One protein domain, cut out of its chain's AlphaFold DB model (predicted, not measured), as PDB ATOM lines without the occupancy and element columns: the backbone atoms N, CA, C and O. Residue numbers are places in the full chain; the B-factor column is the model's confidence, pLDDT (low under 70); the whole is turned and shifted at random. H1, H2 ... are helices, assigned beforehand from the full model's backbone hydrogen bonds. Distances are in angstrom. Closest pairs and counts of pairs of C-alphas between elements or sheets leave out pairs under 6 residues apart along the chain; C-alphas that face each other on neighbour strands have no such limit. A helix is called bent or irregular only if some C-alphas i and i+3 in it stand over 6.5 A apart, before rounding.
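AT A GLANCE: This is residues 201 to 305 of the 438 residues of the protein "Alkaline phosphatase" of Tannerella sp. oral taxon BU063 isolate Cell 6/7/9 (UniProt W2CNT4). Four helices, H2, H3, H4 and H5, stand at the corners of a rough square and make a short, tilted cluster, with H1 beyond one end of it. The long link from H4 to H5, residues 261 to 288, loops out over the other end and back along one side. The printed part has 105 residues with five named helices, H1 to H5 in chain order, and no named strand; the class is all helix, though under half of the residues are in named elements. The whole is compact, with a radius of gyration of the C-alphas of 14.3 A, yet elongated, spanning 46 by 27 by 20 A.

HOW THE PARTS SIT: H1, residues 210 to 219, and H3, residues 236 to 247, are close but not clearly touching; their closest C-alphas, Gly 219 and Ala 247, are 6.6 A apart. H2, residues 224 to 233, forms a helical hairpin with H3, which touches it with residues 239 to 242 alone; the closest C-alphas, Leu 231 and Val 239, are 6.6 A apart, at a shallow tilt of 32 degrees, only just short of steep. H2 also touches H5, residues 289 to 299, at a steep tilt of 48 degrees, opposite ways; the C-alphas of Ala 224 and Ala 294 come closest, at 5.2 A. H4, residues 253 to 260, and H5 form a hairpin but only just touch, with 3 pairs of C-alphas within 8 A, Leu 259 and Leu 289 closest at 6.7 A. H2 and H4 are apart. Each O i to N i+4 pair is within hydrogen-bond range in H2, H4 and H5, against 4 of 6 in H1 and 6 of 8 in H3.

IN THESE COORDINATES: H1 begins at C-alpha 210 (43.865, -14.046, -21.156). H3 is 17.1 A long and H5 15.1 A, ending at C-alpha 299 (35.295, -23.881, -32.737). H1 and H3 are irregular: C-alphas 213 and 216, and likewise 237 and 240, are 7.5 A apart.

THE WHOLE: The C-alphas farthest apart, Lys 207 and Ala 273, are 46.6 A apart. The printed part has no cut; the link from H4 to H5 is long. Residues 277 to 286 are under pLDDT 70.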
ATOM      1  N   ASP A 201      28.835 -24.150 -24.874       86.38
ATOM      2  CA  ASP A 201      29.642 -25.363 -25.017       86.38
ATOM      3  C   ASP A 201      31.089 -25.218 -24.507       86.38
ATOM      4  O   ASP A 201      31.737 -26.234 -24.264       86.38
ATOM      5  N   CYS A 202      31.578 -24.002 -24.232       90.31
ATOM      6  CA  CYS A 202      32.855 -23.789 -23.548       90.31
ATOM      7  C   CYS A 202      32.647 -23.684 -22.027       90.31
ATOM      8  O   CYS A 202      32.387 -22.617 -21.473       90.31
ATOM      9  N   LYS A 203      32.758 -24.814 -21.324       88.88
ATOM     10  CA  LYS A 203      32.639 -24.855 -19.856       88.88
ATOM     11  C   LYS A 203      33.856 -24.212 -19.179       88.88
ATOM     12  O   LYS A 203      34.987 -24.489 -19.560       88.88
ATOM     13  N   GLY A 204      33.621 -23.430 -18.122       89.81
ATOM     14  CA  GLY A 204      34.686 -22.811 -17.321       89.81
ATOM     15  C   GLY A 204      35.346 -21.594 -17.972       89.81
ATOM     16  O   GLY A 204      36.435 -21.209 -17.545       89.81
ATOM     17  N   TYR A 205      34.713 -21.001 -18.994       90.56
ATOM     18  CA  TYR A 205      35.221 -19.813 -19.690       90.56
ATOM     19  C   TYR A 205      35.480 -18.630 -18.740       90.56
ATOM     20  O   TYR A 205      36.391 -17.846 -18.973       90.56
ATOM     21  N   ASP A 206      34.729 -18.550 -17.638       90.94
ATOM     22  CA  ASP A 206      34.838 -17.559 -16.564       90.94
ATOM     23  C   ASP A 206      36.148 -17.651 -15.762       90.94
ATOM     24  O   ASP A 206      36.498 -16.721 -15.037       90.94
ATOM     25  N   LYS A 207      36.880 -18.763 -15.890       94.12
ATOM     26  CA  LYS A 207      38.142 -19.026 -15.180       94.12
ATOM     27  C   LYS A 207      39.362 -19.018 -16.096       94.12
ATOM     28  O   LYS A 207      40.476 -19.216 -15.614       94.12
ATOM     29  N   LEU A 208      39.162 -18.852 -17.404       92.69
ATOM     30  CA  LEU A 208      40.261 -18.850 -18.358       92.69
ATOM     31  C   LEU A 208      41.085 -17.570 -18.212       92.69
ATOM     32  O   LEU A 208      40.559 -16.463 -18.105       92.69
ATOM     33  N   THR A 209      42.402 -17.732 -18.231       94.62
ATOM     34  CA  THR A 209      43.332 -16.605 -18.342       94.62
ATOM     35  C   THR A 209      43.229 -15.954 -19.723       94.62
ATOM     36  O   THR A 209      42.745 -16.563 -20.680       94.62
ATOM     37  N   LYS A 210      43.743 -14.723 -19.855       92.31
ATOM     38  CA  LYS A 210      43.865 -14.046 -21.156       92.31
ATOM     39  C   LYS A 210      44.569 -14.940 -22.184       92.31
ATOM     40  O   LYS A 210      44.074 -15.091 -23.294       92.31
ATOM     41  N   ASP A 211      45.678 -15.565 -21.805       94.06
ATOM     42  CA  ASP A 211      46.438 -16.416 -22.722       94.06
ATOM     43  C   ASP A 211      45.594 -17.611 -23.181       94.06
ATOM     44  O   ASP A 211      45.454 -17.855 -24.374       94.06
ATOM     45  N   GLN A 212      44.894 -18.288 -22.269       92.94
ATOM     46  CA  GLN A 212      44.007 -19.393 -22.647       92.94
ATOM     47  C   GLN A 212      42.854 -18.970 -23.573       92.94
ATOM     48  O   GLN A 212      42.435 -19.765 -24.411       92.94
ATOM     49  N   LEU A 213      42.342 -17.743 -23.438       92.25
ATOM     50  CA  LEU A 213      41.271 -17.222 -24.293       92.25
ATOM     51  C   LEU A 213      41.762 -16.809 -25.685       92.25
ATOM     52  O   LEU A 213      41.041 -17.006 -26.662       92.25
ATOM     53  N   PHE A 214      42.957 -16.220 -25.781       94.19
ATOM     54  CA  PHE A 214      43.397 -15.520 -26.990       94.19
ATOM     55  C   PHE A 214      44.582 -16.173 -27.713       94.19
ATOM     56  O   PHE A 214      44.739 -15.921 -28.907       94.19
ATOM     57  N   SER A 215      45.382 -17.034 -27.065       94.38
ATOM     58  CA  SER A 215      46.613 -17.594 -27.655       94.38
ATOM     59  C   SER A 215      46.378 -18.304 -28.985       94.38
ATOM     60  O   SER A 215      47.191 -18.146 -29.895       94.38
ATOM     61  N   PHE A 216      45.266 -19.039 -29.123       95.62
ATOM     62  CA  PHE A 216      44.909 -19.671 -30.394       95.62
ATOM     63  C   PHE A 216      44.772 -18.625 -31.503       95.62
ATOM     64  O   PHE A 216      45.515 -18.680 -32.476       95.62
ATOM     65  N   VAL A 217      43.889 -17.635 -31.328       95.31
ATOM     66  CA  VAL A 217      43.622 -16.616 -32.356       95.31
ATOM     67  C   VAL A 217      44.874 -15.806 -32.678       95.31
ATOM     68  O   VAL A 217      45.155 -15.571 -33.847       95.31
ATOM     69  N   THR A 218      45.687 -15.461 -31.675       94.31
ATOM     70  CA  THR A 218      46.957 -14.751 -31.903       94.31
ATOM     71  C   THR A 218      48.013 -15.586 -32.631       94.31
ATOM     72  O   THR A 218      48.968 -15.026 -33.161       94.31
ATOM     73  N   GLY A 219      47.881 -16.917 -32.631       96.44
ATOM     74  CA  GLY A 219      48.778 -17.832 -33.338       96.44
ATOM     75  C   GLY A 219      48.365 -18.119 -34.784       96.44
ATOM     76  O   GLY A 219      49.177 -18.650 -35.545       96.44
ATOM     77  N   VAL A 220      47.131 -17.779 -35.173       98.06
ATOM     78  CA  VAL A 220      46.641 -17.967 -36.542       98.06
ATOM     79  C   VAL A 220      47.204 -16.870 -37.448       98.06
ATOM     80  O   VAL A 220      47.157 -15.687 -37.128       98.06
ATOM     81  N   LYS A 221      47.747 -17.268 -38.600       97.62
ATOM     82  CA  LYS A 221      48.472 -16.389 -39.533       97.62
ATOM     83  C   LYS A 221      47.616 -15.825 -40.662       97.62
ATOM     84  O   LYS A 221      48.124 -15.038 -41.452       97.62
ATOM     85  N   ASN A 222      46.359 -16.253 -40.769       98.06
ATOM     86  CA  ASN A 222      45.439 -15.818 -41.811       98.06
ATOM     87  C   ASN A 222      44.008 -15.730 -41.305       98.06
ATOM     88  O   ASN A 222      43.579 -16.542 -40.485       98.06
ATOM     89  N   THR A 223      43.254 -14.784 -41.858       98.38
ATOM     90  CA  THR A 223      41.802 -14.743 -41.653       98.38
ATOM     91  C   THR A 223      41.142 -15.923 -42.374       98.38
ATOM     92  O   THR A 223      41.772 -16.605 -43.194       98.38
ATOM     93  N   ALA A 224      39.850 -16.156 -42.141       98.12
ATOM     94  CA  ALA A 224      39.098 -17.154 -42.896       98.12
ATOM     95  C   ALA A 224      39.155 -16.891 -44.414       98.12
ATOM     96  O   ALA A 224      39.264 -17.837 -45.198       98.12
ATOM     97  N   GLN A 225      39.176 -15.622 -44.845       97.69
ATOM     98  CA  GLN A 225      39.350 -15.272 -46.256       97.69
ATOM     99  C   GLN A 225      40.762 -15.600 -46.763       97.69
ATOM    100  O   GLN A 225      40.913 -16.114 -47.873       97.69
ATOM    101  N   GLY A 226      41.796 -15.366 -45.954       97.88
ATOM    102  CA  GLY A 226      43.169 -15.753 -46.280       97.88
ATOM    103  C   GLY A 226      43.320 -17.262 -46.488       97.88
ATOM    104  O   GLY A 226      43.951 -17.700 -47.455       97.88
ATOM    105  N   PHE A 227      42.667 -18.073 -45.649       98.25
ATOM    106  CA  PHE A 227      42.573 -19.521 -45.856       98.25
ATOM    107  C   PHE A 227      41.854 -19.875 -47.158       98.25
ATOM    108  O   PHE A 227      42.382 -20.668 -47.934       98.25
ATOM    109  N   VAL A 228      40.689 -19.275 -47.436       97.62
ATOM    110  CA  VAL A 228      39.947 -19.487 -48.694       97.62
ATOM    111  C   VAL A 228      40.835 -19.222 -49.908       97.62
ATOM    112  O   VAL A 228      40.863 -20.029 -50.839       97.62
ATOM    113  N   ASN A 229      41.589 -18.121 -49.889       96.94
ATOM    114  CA  ASN A 229      42.494 -17.751 -50.973       96.94
ATOM    115  C   ASN A 229      43.603 -18.798 -51.159       96.94
ATOM    116  O   ASN A 229      43.826 -19.256 -52.278       96.94
ATOM    117  N   LYS A 230      44.255 -19.233 -50.071       97.56
ATOM    118  CA  LYS A 230      45.315 -20.258 -50.112       97.56
ATOM    119  C   LYS A 230      44.797 -21.614 -50.585       97.56
ATOM    120  O   LYS A 230      45.405 -22.225 -51.458       97.56
ATOM    121  N   LEU A 231      43.664 -22.065 -50.051       97.62
ATOM    122  CA  LEU A 231      43.038 -23.334 -50.422       97.62
ATOM    123  C   LEU A 231      42.672 -23.345 -51.911       97.62
ATOM    124  O   LEU A 231      42.975 -24.303 -52.616       97.62
ATOM    125  N   ASN A 232      42.085 -22.260 -52.422       97.31
ATOM    126  CA  ASN A 232      41.735 -22.139 -53.839       97.31
ATOM    127  C   ASN A 232      42.939 -21.904 -54.771       97.31
ATOM    128  O   ASN A 232      42.789 -22.027 -55.987       97.31
ATOM    129  N   ALA A 233      44.120 -21.596 -54.232       97.06
ATOM    130  CA  ALA A 233      45.365 -21.456 -54.990       97.06
ATOM    131  C   ALA A 233      46.238 -22.726 -54.981       97.06
ATOM    132  O   ALA A 233      47.194 -22.808 -55.751       97.06
ATOM    133  N   ALA A 234      45.926 -23.709 -54.133       96.94
ATOM    134  CA  ALA A 234      46.721 -24.919 -53.937       96.94
ATOM    135  C   ALA A 234      45.925 -26.196 -54.271       96.94
ATOM    136  O   ALA A 234      44.700 -26.216 -54.120       96.94
ATOM    137  N   PRO A 235      46.591 -27.288 -54.698       97.25
ATOM    138  CA  PRO A 235      45.923 -28.574 -54.880       97.25
ATOM    139  C   PRO A 235      45.379 -29.107 -53.545       97.25
ATOM    140  O   PRO A 235      45.943 -28.843 -52.482       97.25
ATOM    141  N   SER A 236      44.309 -29.908 -53.593       96.38
ATOM    142  CA  SER A 236      43.667 -30.472 -52.391       96.38
ATOM    143  C   SER A 236      44.587 -31.334 -51.524       96.38
ATOM    144  O   SER A 236      44.371 -31.444 -50.321       96.38
ATOM    145  N   THR A 237      45.668 -31.876 -52.087       97.00
ATOM    146  CA  THR A 237      46.696 -32.611 -51.335       97.00
ATOM    147  C   THR A 237      47.441 -31.749 -50.310       97.00
ATOM    148  O   THR A 237      48.020 -32.292 -49.375       97.00
ATOM    149  N   GLU A 238      47.424 -30.419 -50.446       97.94
ATOM    150  CA  GLU A 238      48.115 -29.490 -49.540       97.94
ATOM    151  C   GLU A 238      47.211 -28.961 -48.409       97.94
ATOM    152  O   GLU A 238      47.688 -28.208 -47.562       97.94
ATOM    153  N   VAL A 239      45.924 -29.345 -48.347       98.06
ATOM    154  CA  VAL A 239      44.966 -28.811 -47.353       98.06
ATOM    155  C   VAL A 239      45.489 -28.957 -45.925       98.06
ATOM    156  O   VAL A 239      45.548 -27.973 -45.190       98.06
ATOM    157  N   GLN A 240      45.936 -30.156 -45.545       98.19
ATOM    158  CA  GLN A 240      46.434 -30.410 -44.189       98.19
ATOM    159  C   GLN A 240      47.653 -29.549 -43.846       98.19
ATOM    160  O   GLN A 240      47.733 -28.964 -42.767       98.19
ATOM    161  N   LYS A 241      48.577 -29.400 -44.798       98.31
ATOM    162  CA  LYS A 241      49.758 -28.552 -44.635       98.31
ATOM    163  C   LYS A 241      49.373 -27.082 -44.464       98.31
ATOM    164  O   LYS A 241      49.923 -26.420 -43.588       98.31
ATOM    165  N   ILE A 242      48.401 -26.586 -45.235       98.44
ATOM    166  CA  ILE A 242      47.897 -25.211 -45.113       98.44
ATOM    167  C   ILE A 242      47.361 -24.958 -43.699       98.44
ATOM    168  O   ILE A 242      47.747 -23.965 -43.081       98.44
ATOM    169  N   PHE A 243      46.525 -25.843 -43.150       98.38
ATOM    170  CA  PHE A 243      46.028 -25.685 -41.777       98.38
ATOM    171  C   PHE A 243      47.151 -25.784 -40.739       98.38
ATOM    172  O   PHE A 243      47.244 -24.934 -39.849       98.38
ATOM    173  N   LYS A 244      48.078 -26.730 -40.903       98.06
ATOM    174  CA  LYS A 244      49.203 -26.906 -39.982       98.06
ATOM    175  C   LYS A 244      50.105 -25.675 -39.921       98.06
ATOM    176  O   LYS A 244      50.446 -25.212 -38.836       98.06
ATOM    177  N   GLU A 245      50.479 -25.121 -41.071       97.81
ATOM    178  CA  GLU A 245      51.420 -23.998 -41.157       97.81
ATOM    179  C   GLU A 245      50.812 -22.657 -40.724       97.81
ATOM    180  O   GLU A 245      51.536 -21.804 -40.191       97.81
ATOM    181  N   ASN A 246      49.505 -22.467 -40.952       97.69
ATOM    182  CA  ASN A 246      48.825 -21.184 -40.740       97.69
ATOM    183  C   ASN A 246      47.960 -21.144 -39.472       97.69
ATOM    184  O   ASN A 246      47.665 -20.054 -39.001       97.69
ATOM    185  N   ALA A 247      47.577 -22.287 -38.900       96.94
ATOM    186  CA  ALA A 247      46.761 -22.360 -37.683       96.94
ATOM    187  C   ALA A 247      47.263 -23.374 -36.637       96.94
ATOM    188  O   ALA A 247      46.711 -23.442 -35.540       96.94
ATOM    189  N   GLY A 248      48.316 -24.145 -36.932       96.69
ATOM    190  CA  GLY A 248      48.948 -25.039 -35.957       96.69
ATOM    191  C   GLY A 248      48.197 -26.348 -35.696       96.69
ATOM    192  O   GLY A 248      48.526 -27.045 -34.738       96.69
ATOM    193  N   PHE A 249      47.212 -26.702 -36.527       96.62
ATOM    194  CA  PHE A 249      46.478 -27.964 -36.427       96.62
ATOM    195  C   PHE A 249      46.190 -28.566 -37.806       96.62
ATOM    196  O   PHE A 249      46.257 -27.878 -38.817       96.62
ATOM    197  N   GLU A 250      45.864 -29.852 -37.830       97.50
ATOM    198  CA  GLU A 250      45.382 -30.577 -39.009       97.50
ATOM    199  C   GLU A 250      43.873 -30.824 -38.860       97.50
ATOM    200  O   GLU A 250      43.362 -30.916 -37.740       97.50
ATOM    201  N   LEU A 251      43.159 -30.891 -39.983       96.69
ATOM    202  CA  LEU A 251      41.743 -31.243 -40.009       96.69
ATOM    203  C   LEU A 251      41.568 -32.722 -39.666       96.69
ATOM    204  O   LEU A 251      42.333 -33.567 -40.130       96.69
ATOM    205  N   THR A 252      40.521 -33.033 -38.915       95.56
ATOM    206  CA  THR A 252      40.000 -34.405 -38.814       95.56
ATOM    207  C   THR A 252      39.489 -34.893 -40.171       95.56
ATOM    208  O   THR A 252      39.216 -34.084 -41.064       95.56
ATOM    209  N   ASP A 253      39.331 -36.206 -40.339       93.81
ATOM    210  CA  ASP A 253      38.786 -36.775 -41.579       93.81
ATOM    211  C   ASP A 253      37.384 -36.215 -41.866       93.81
ATOM    212  O   ASP A 253      37.063 -35.874 -43.005       93.81
ATOM    213  N   GLU A 254      36.574 -36.023 -40.825       89.88
ATOM    214  CA  GLU A 254      35.242 -35.436 -40.928       89.88
ATOM    215  C   GLU A 254      35.283 -33.954 -41.340       89.88
ATOM    216  O   GLU A 254      34.523 -33.532 -42.213       89.88
ATOM    217  N   GLU A 255      36.176 -33.152 -40.749       93.31
ATOM    218  CA  GLU A 255      36.376 -31.747 -41.136       93.31
ATOM    219  C   GLU A 255      36.901 -31.636 -42.577       93.31
ATOM    220  O   GLU A 255      36.477 -30.751 -43.322       93.31
ATOM    221  N   LEU A 256      37.782 -32.547 -43.002       94.31
ATOM    222  CA  LEU A 256      38.317 -32.584 -44.359       94.31
ATOM    223  C   LEU A 256      37.225 -32.914 -45.388       94.31
ATOM    224  O   LEU A 256      37.124 -32.242 -46.415       94.31
ATOM    225  N   GLN A 257      36.363 -33.893 -45.094       91.31
ATOM    226  CA  GLN A 257      35.209 -34.198 -45.945       91.31
ATOM    227  C   GLN A 257      34.222 -33.029 -46.011       91.31
ATOM    228  O   GLN A 257      33.737 -32.687 -47.092       91.31
ATOM    229  N   ALA A 258      33.952 -32.357 -44.888       90.69
ATOM    230  CA  ALA A 258      33.102 -31.169 -44.875       90.69
ATOM    231  C   ALA A 258      33.693 -30.024 -45.724       90.69
ATOM    232  O   ALA A 258      32.967 -29.403 -46.504       90.69
ATOM    233  N   LEU A 259      35.010 -29.796 -45.654       93.75
ATOM    234  CA  LEU A 259      35.711 -28.835 -46.510       93.75
ATOM    235  C   LEU A 259      35.548 -29.180 -47.997       93.75
ATOM    236  O   LEU A 259      35.227 -28.306 -48.803       93.75
ATOM    237  N   TYR A 260      35.721 -30.450 -48.377       93.50
ATOM    238  CA  TYR A 260      35.575 -30.894 -49.770       93.50
ATOM    239  C   TYR A 260      34.156 -30.736 -50.324       93.50
ATOM    240  O   TYR A 260      33.988 -30.560 -51.534       93.50
ATOM    241  N   ASN A 261      33.143 -30.711 -49.460       90.81
ATOM    242  CA  ASN A 261      31.758 -30.462 -49.850       90.81
ATOM    243  C   ASN A 261      31.385 -28.965 -49.934       90.81
ATOM    244  O   ASN A 261      30.285 -28.646 -50.384       90.81
ATOM    245  N   CYS A 262      32.275 -28.028 -49.576       91.38
ATOM    246  CA  CYS A 262      32.015 -26.589 -49.730       91.38
ATOM    247  C   CYS A 262      31.852 -26.213 -51.211       91.38
ATOM    248  O   CYS A 262      32.698 -26.555 -52.038       91.38
ATOM    249  N   LYS A 263      30.784 -25.488 -51.574       89.00
ATOM    250  CA  LYS A 263      30.410 -25.236 -52.986       89.00
ATOM    251  C   LYS A 263      31.444 -24.402 -53.749       89.00
ATOM    252  O   LYS A 263      31.750 -24.673 -54.901       89.00
ATOM    253  N   ASP A 264      32.041 -23.431 -53.082       91.00
ATOM    254  CA  ASP A 264      33.040 -22.500 -53.612       91.00
ATOM    255  C   ASP A 264      34.494 -22.987 -53.454       91.00
ATOM    256  O   ASP A 264      35.422 -22.242 -53.787       91.00
ATOM    257  N   TYR A 265      34.727 -24.232 -53.006       94.81
ATOM    258  CA  TYR A 265      36.067 -24.822 -53.024       94.81
ATOM    259  C   TYR A 265      36.430 -25.342 -54.423       94.81
ATOM    260  O   TYR A 265      35.972 -26.396 -54.875       94.81
ATOM    261  N   LYS A 266      37.269 -24.586 -55.132       94.75
ATOM    262  CA  LYS A 266      37.602 -24.813 -56.547       94.75
ATOM    263  C   LYS A 266      38.440 -26.066 -56.774       94.75
ATOM    264  O   LYS A 266      38.251 -26.739 -57.779       94.75
ATOM    265  N   ASN A 267      39.325 -26.390 -55.833       94.81
ATOM    266  CA  ASN A 267      40.257 -27.514 -55.950       94.81
ATOM    267  C   ASN A 267      39.774 -28.768 -55.206       94.81
ATOM    268  O   ASN A 267      40.575 -29.661 -54.936       94.81
ATOM    269  N   SER A 268      38.484 -28.837 -54.855       94.50
ATOM    270  CA  SER A 268      37.916 -30.024 -54.211       94.50
ATOM    271  C   SER A 268      38.113 -31.272 -55.082       94.50
ATOM    272  O   SER A 268      37.897 -31.201 -56.294       94.50
ATOM    273  N   PRO A 269      38.456 -32.429 -54.484       94.06
ATOM    274  CA  PRO A 269      38.450 -33.705 -55.193       94.06
ATOM    275  C   PRO A 269      37.030 -34.186 -55.540       94.06
ATOM    276  O   PRO A 269      36.888 -35.114 -56.332       94.06
ATOM    277  N   ILE A 270      35.987 -33.572 -54.965       91.19
ATOM    278  CA  ILE A 270      34.581 -33.885 -55.237       91.19
ATOM    279  C   ILE A 270      34.048 -32.898 -56.294       91.19
ATOM    280  O   ILE A 270      34.072 -31.678 -56.054       91.19
ATOM    281  N   PRO A 271      33.547 -33.382 -57.451       89.88
ATOM    282  CA  PRO A 271      32.893 -32.534 -58.445       89.88
ATOM    283  C   PRO A 271      31.740 -31.738 -57.830       89.88
ATOM    284  O   PRO A 271      31.002 -32.260 -57.003       89.88
ATOM    285  N   GLU A 272      31.557 -30.480 -58.238       87.69
ATOM    286  CA  GLU A 272      30.557 -29.578 -57.635       87.69
ATOM    287  C   GLU A 272      29.135 -30.166 -57.623       87.69
ATOM    288  O   GLU A 272      28.423 -30.014 -56.633       87.69
ATOM    289  N   ALA A 273      28.750 -30.893 -58.679       86.50
ATOM    290  CA  ALA A 273      27.443 -31.543 -58.798       86.50
ATOM    291  C   ALA A 273      27.218 -32.693 -57.798       86.50
ATOM    292  O   ALA A 273      26.071 -33.009 -57.487       86.50
ATOM    293  N   ASP A 274      28.300 -33.286 -57.288       86.62
ATOM    294  CA  ASP A 274      28.273 -34.451 -56.397       86.62
ATOM    295  C   ASP A 274      28.453 -34.062 -54.920       86.62
ATOM    296  O   ASP A 274      28.385 -34.917 -54.035       86.62
ATOM    297  N   ARG A 275      28.677 -32.773 -54.624       86.69
ATOM    298  CA  ARG A 275      28.830 -32.281 -53.248       86.69
ATOM    299  C   ARG A 275      27.485 -32.333 -52.534       86.69
ATOM    300  O   ARG A 275      26.513 -31.705 -52.959       86.69
ATOM    301  N   THR A 276      27.417 -33.080 -51.433       70.69
ATOM    302  CA  THR A 276      26.164 -33.290 -50.698       70.69
ATOM    303  C   THR A 276      26.053 -32.343 -49.504       70.69
ATOM    304  O   THR A 276      26.969 -32.200 -48.700       70.69
ATOM    305  N   GLU A 277      24.882 -31.725 -49.326       61.81
ATOM    306  CA  GLU A 277      24.575 -30.911 -48.135       61.81
ATOM    307  C   GLU A 277      24.264 -31.771 -46.886       61.81
ATOM    308  O   GLU A 277      23.921 -31.234 -45.838       61.81
ATOM    309  N   LYS A 278      24.300 -33.112 -46.992       51.31
ATOM    310  CA  LYS A 278      23.524 -34.016 -46.120       51.31
ATOM    311  C   LYS A 278      24.299 -34.877 -45.120       51.31
ATOM    312  O   LYS A 278      23.648 -35.564 -44.332       51.31
ATOM    313  N   GLU A 279      25.625 -34.840 -45.068       50.19
ATOM    314  CA  GLU A 279      26.355 -35.572 -44.026       50.19
ATOM    315  C   GLU A 279      26.532 -34.709 -42.769       50.19
ATOM    316  O   GLU A 279      27.283 -33.745 -42.765       50.19
ATOM    317  N   SER A 280      25.774 -35.077 -41.726       51.06
ATOM    318  CA  SER A 280      25.531 -34.502 -40.379       51.06
ATOM    319  C   SER A 280      26.401 -33.364 -39.794       51.06
ATOM    320  O   SER A 280      25.886 -32.608 -38.971       51.06
ATOM    321  N   LEU A 281      27.663 -33.197 -40.194       51.47
ATOM    322  CA  LEU A 281      28.552 -32.103 -39.789       51.47
ATOM    323  C   LEU A 281      28.619 -30.962 -40.817       51.47
ATOM    324  O   LEU A 281      28.751 -29.815 -40.403       51.47
ATOM    325  N   SER A 282      28.448 -31.204 -42.123       49.91
ATOM    326  CA  SER A 282      28.400 -30.117 -43.121       49.91
ATOM    327  C   SER A 282      27.215 -29.175 -42.881       49.91
ATOM    328  O   SER A 282      27.352 -27.968 -43.046       49.91
ATOM    329  N   ALA A 283      26.105 -29.704 -42.353       48.69
ATOM    330  CA  ALA A 283      24.958 -28.927 -41.879       48.69
ATOM    331  C   ALA A 283      25.253 -28.089 -40.612       48.69
ATOM    332  O   ALA A 283      24.589 -27.079 -40.377       48.69
ATOM    333  N   LEU A 284      26.233 -28.495 -39.789       51.09
ATOM    334  CA  LEU A 284      26.732 -27.702 -38.654       51.09
ATOM    335  C   LEU A 284      27.699 -26.606 -39.134       51.09
ATOM    336  O   LEU A 284      27.710 -25.497 -38.589       51.09
ATOM    337  N   TYR A 285      28.462 -26.880 -40.195       58.91
ATOM    338  CA  TYR A 285      29.331 -25.922 -40.875       58.91
ATOM    339  C   TYR A 285      28.571 -25.092 -41.932       58.91
ATOM    340  O   TYR A 285      27.349 -25.134 -42.015       58.91
ATOM    341  N   SER A 286      29.226 -24.129 -42.583       67.69
ATOM    342  CA  SER A 286      28.609 -23.350 -43.675       67.69
ATOM    343  C   SER A 286      28.801 -24.095 -44.995       67.69
ATOM    344  O   SER A 286      29.830 -24.737 -45.171       67.69
ATOM    345  N   ASN A 287      27.884 -23.935 -45.953       78.06
ATOM    346  CA  ASN A 287      28.055 -24.465 -47.316       78.06
ATOM    347  C   ASN A 287      29.106 -23.691 -48.141       78.06
ATOM    348  O   ASN A 287      29.467 -24.125 -49.237       78.06
ATOM    349  N   SER A 288      29.563 -22.540 -47.636       90.75
ATOM    350  CA  SER A 288      30.692 -21.784 -48.183       90.75
ATOM    351  C   SER A 288      31.995 -22.130 -47.467       90.75
ATOM    352  O   SER A 288      32.016 -22.302 -46.247       90.75
ATOM    353  N   LEU A 289      33.098 -22.132 -48.210       93.88
ATOM    354  CA  LEU A 289      34.445 -22.390 -47.725       93.88
ATOM    355  C   LEU A 289      34.844 -21.352 -46.678       93.88
ATOM    356  O   LEU A 289      35.378 -21.713 -45.634       93.88
ATOM    357  N   TYR A 290      34.508 -20.079 -46.910       95.81
ATOM    358  CA  TYR A 290      34.715 -19.021 -45.921       95.81
ATOM    359  C   TYR A 290      34.011 -19.349 -44.600       95.81
ATOM    360  O   TYR A 290      34.640 -19.357 -43.545       95.81
ATOM    361  N   GLY A 291      32.713 -19.667 -44.646       94.12
ATOM    362  CA  GLY A 291      31.951 -19.924 -43.428       94.12
ATOM    363  C   GLY A 291      32.344 -21.240 -42.750       94.12
ATOM    364  O   GLY A 291      32.229 -21.346 -41.532       94.12
ATOM    365  N   PHE A 292      32.817 -22.237 -43.508       95.06
ATOM    366  CA  PHE A 292      33.427 -23.446 -42.957       95.06
ATOM    367  C   PHE A 292      34.670 -23.082 -42.144       95.06
ATOM    368  O   PHE A 292      34.737 -23.414 -40.961       95.06
ATOM    369  N   VAL A 293      35.611 -22.339 -42.739       97.19
ATOM    370  CA  VAL A 293      36.850 -21.945 -42.060       97.19
ATOM    371  C   VAL A 293      36.560 -21.050 -40.855       97.19
ATOM    372  O   VAL A 293      37.079 -21.317 -39.778       97.19
ATOM    373  N   ALA A 294      35.701 -20.037 -40.984       96.69
ATOM    374  CA  ALA A 294      35.358 -19.139 -39.879       96.69
ATOM    375  C   ALA A 294      34.748 -19.897 -38.684       96.69
ATOM    376  O   ALA A 294      35.172 -19.720 -37.538       96.69
ATOM    377  N   LYS A 295      33.816 -20.828 -38.943       94.50
ATOM    378  CA  LYS A 295      33.248 -21.704 -37.904       94.50
ATOM    379  C   LYS A 295      34.290 -22.647 -37.307       94.50
ATOM    380  O   LYS A 295      34.272 -22.869 -36.099       94.50
ATOM    381  N   LEU A 296      35.194 -23.191 -38.119       95.44
ATOM    382  CA  LEU A 296      36.277 -24.057 -37.658       95.44
ATOM    383  C   LEU A 296      37.260 -23.303 -36.753       95.44
ATOM    384  O   LEU A 296      37.606 -23.802 -35.690       95.44
ATOM    385  N   LEU A 297      37.675 -22.092 -37.131       96.50
ATOM    386  CA  LEU A 297      38.524 -21.240 -36.296       96.50
ATOM    387  C   LEU A 297      37.801 -20.869 -34.995       96.50
ATOM    388  O   LEU A 297      38.368 -21.006 -33.913       96.50
ATOM    389  N   THR A 298      36.520 -20.499 -35.076       94.94
ATOM    390  CA  THR A 298      35.678 -20.229 -33.900       94.94
ATOM    391  C   THR A 298      35.564 -21.441 -32.980       94.94
ATOM    392  O   THR A 298      35.607 -21.282 -31.758       94.94
ATOM    393  N   SER A 299      35.470 -22.658 -33.528       92.94
ATOM    394  CA  SER A 299      35.295 -23.881 -32.737       92.94
ATOM    395  C   SER A 299      36.477 -24.168 -31.806       92.94
ATOM    396  O   SER A 299      36.281 -24.781 -30.756       92.94
ATOM    397  N   LYS A 300      37.673 -23.661 -32.137       93.62
ATOM    398  CA  LYS A 300      38.883 -23.739 -31.301       93.62
ATOM    399  C   LYS A 300      38.948 -22.651 -30.217       93.62
ATOM    400  O   LYS A 300      39.928 -22.575 -29.484       93.62
ATOM    401  N   THR A 301      37.914 -21.815 -30.099       94.25
ATOM    402  CA  THR A 301      37.820 -20.727 -29.114       94.25
ATOM    403  C   THR A 301      36.600 -20.883 -28.203       94.25
ATOM    404  O   THR A 301      35.696 -21.693 -28.438       94.25
ATOM    405  N   CYS A 302      36.542 -20.038 -27.175       95.12
ATOM    406  CA  CYS A 302      35.350 -19.842 -26.352       95.12
ATOM    407  C   CYS A 302      34.508 -18.645 -26.805       95.12
ATOM    408  O   CYS A 302      33.658 -18.189 -26.046       95.12
ATOM    409  N   PHE A 303      34.732 -18.126 -28.014       95.56
ATOM    410  CA  PHE A 303      33.980 -16.990 -28.532       95.56
ATOM    411  C   PHE A 303      32.631 -17.437 -29.085       95.56
ATOM    412  O   PHE A 303      32.539 -18.469 -29.750       95.56
ATOM    413  N   GLY A 304      31.585 -16.677 -28.780       94.69
ATOM    414  CA  GLY A 304      30.224 -16.925 -29.236       94.69
ATOM    415  C   GLY A 304      29.722 -15.830 -30.167       94.69
ATOM    416  O   GLY A 304      30.099 -14.669 -30.026       94.69
ATOM    417  N   PHE A 305      28.823 -16.216 -31.068       94.94
ATOM    418  CA  PHE A 305      28.134 -15.340 -32.011       94.94
ATOM    419  C   PHE A 305      26.644 -15.683 -32.017       94.94
ATOM    420  O   PHE A 305      26.270 -16.848 -31.862       94.94
TER     421      PHE A 305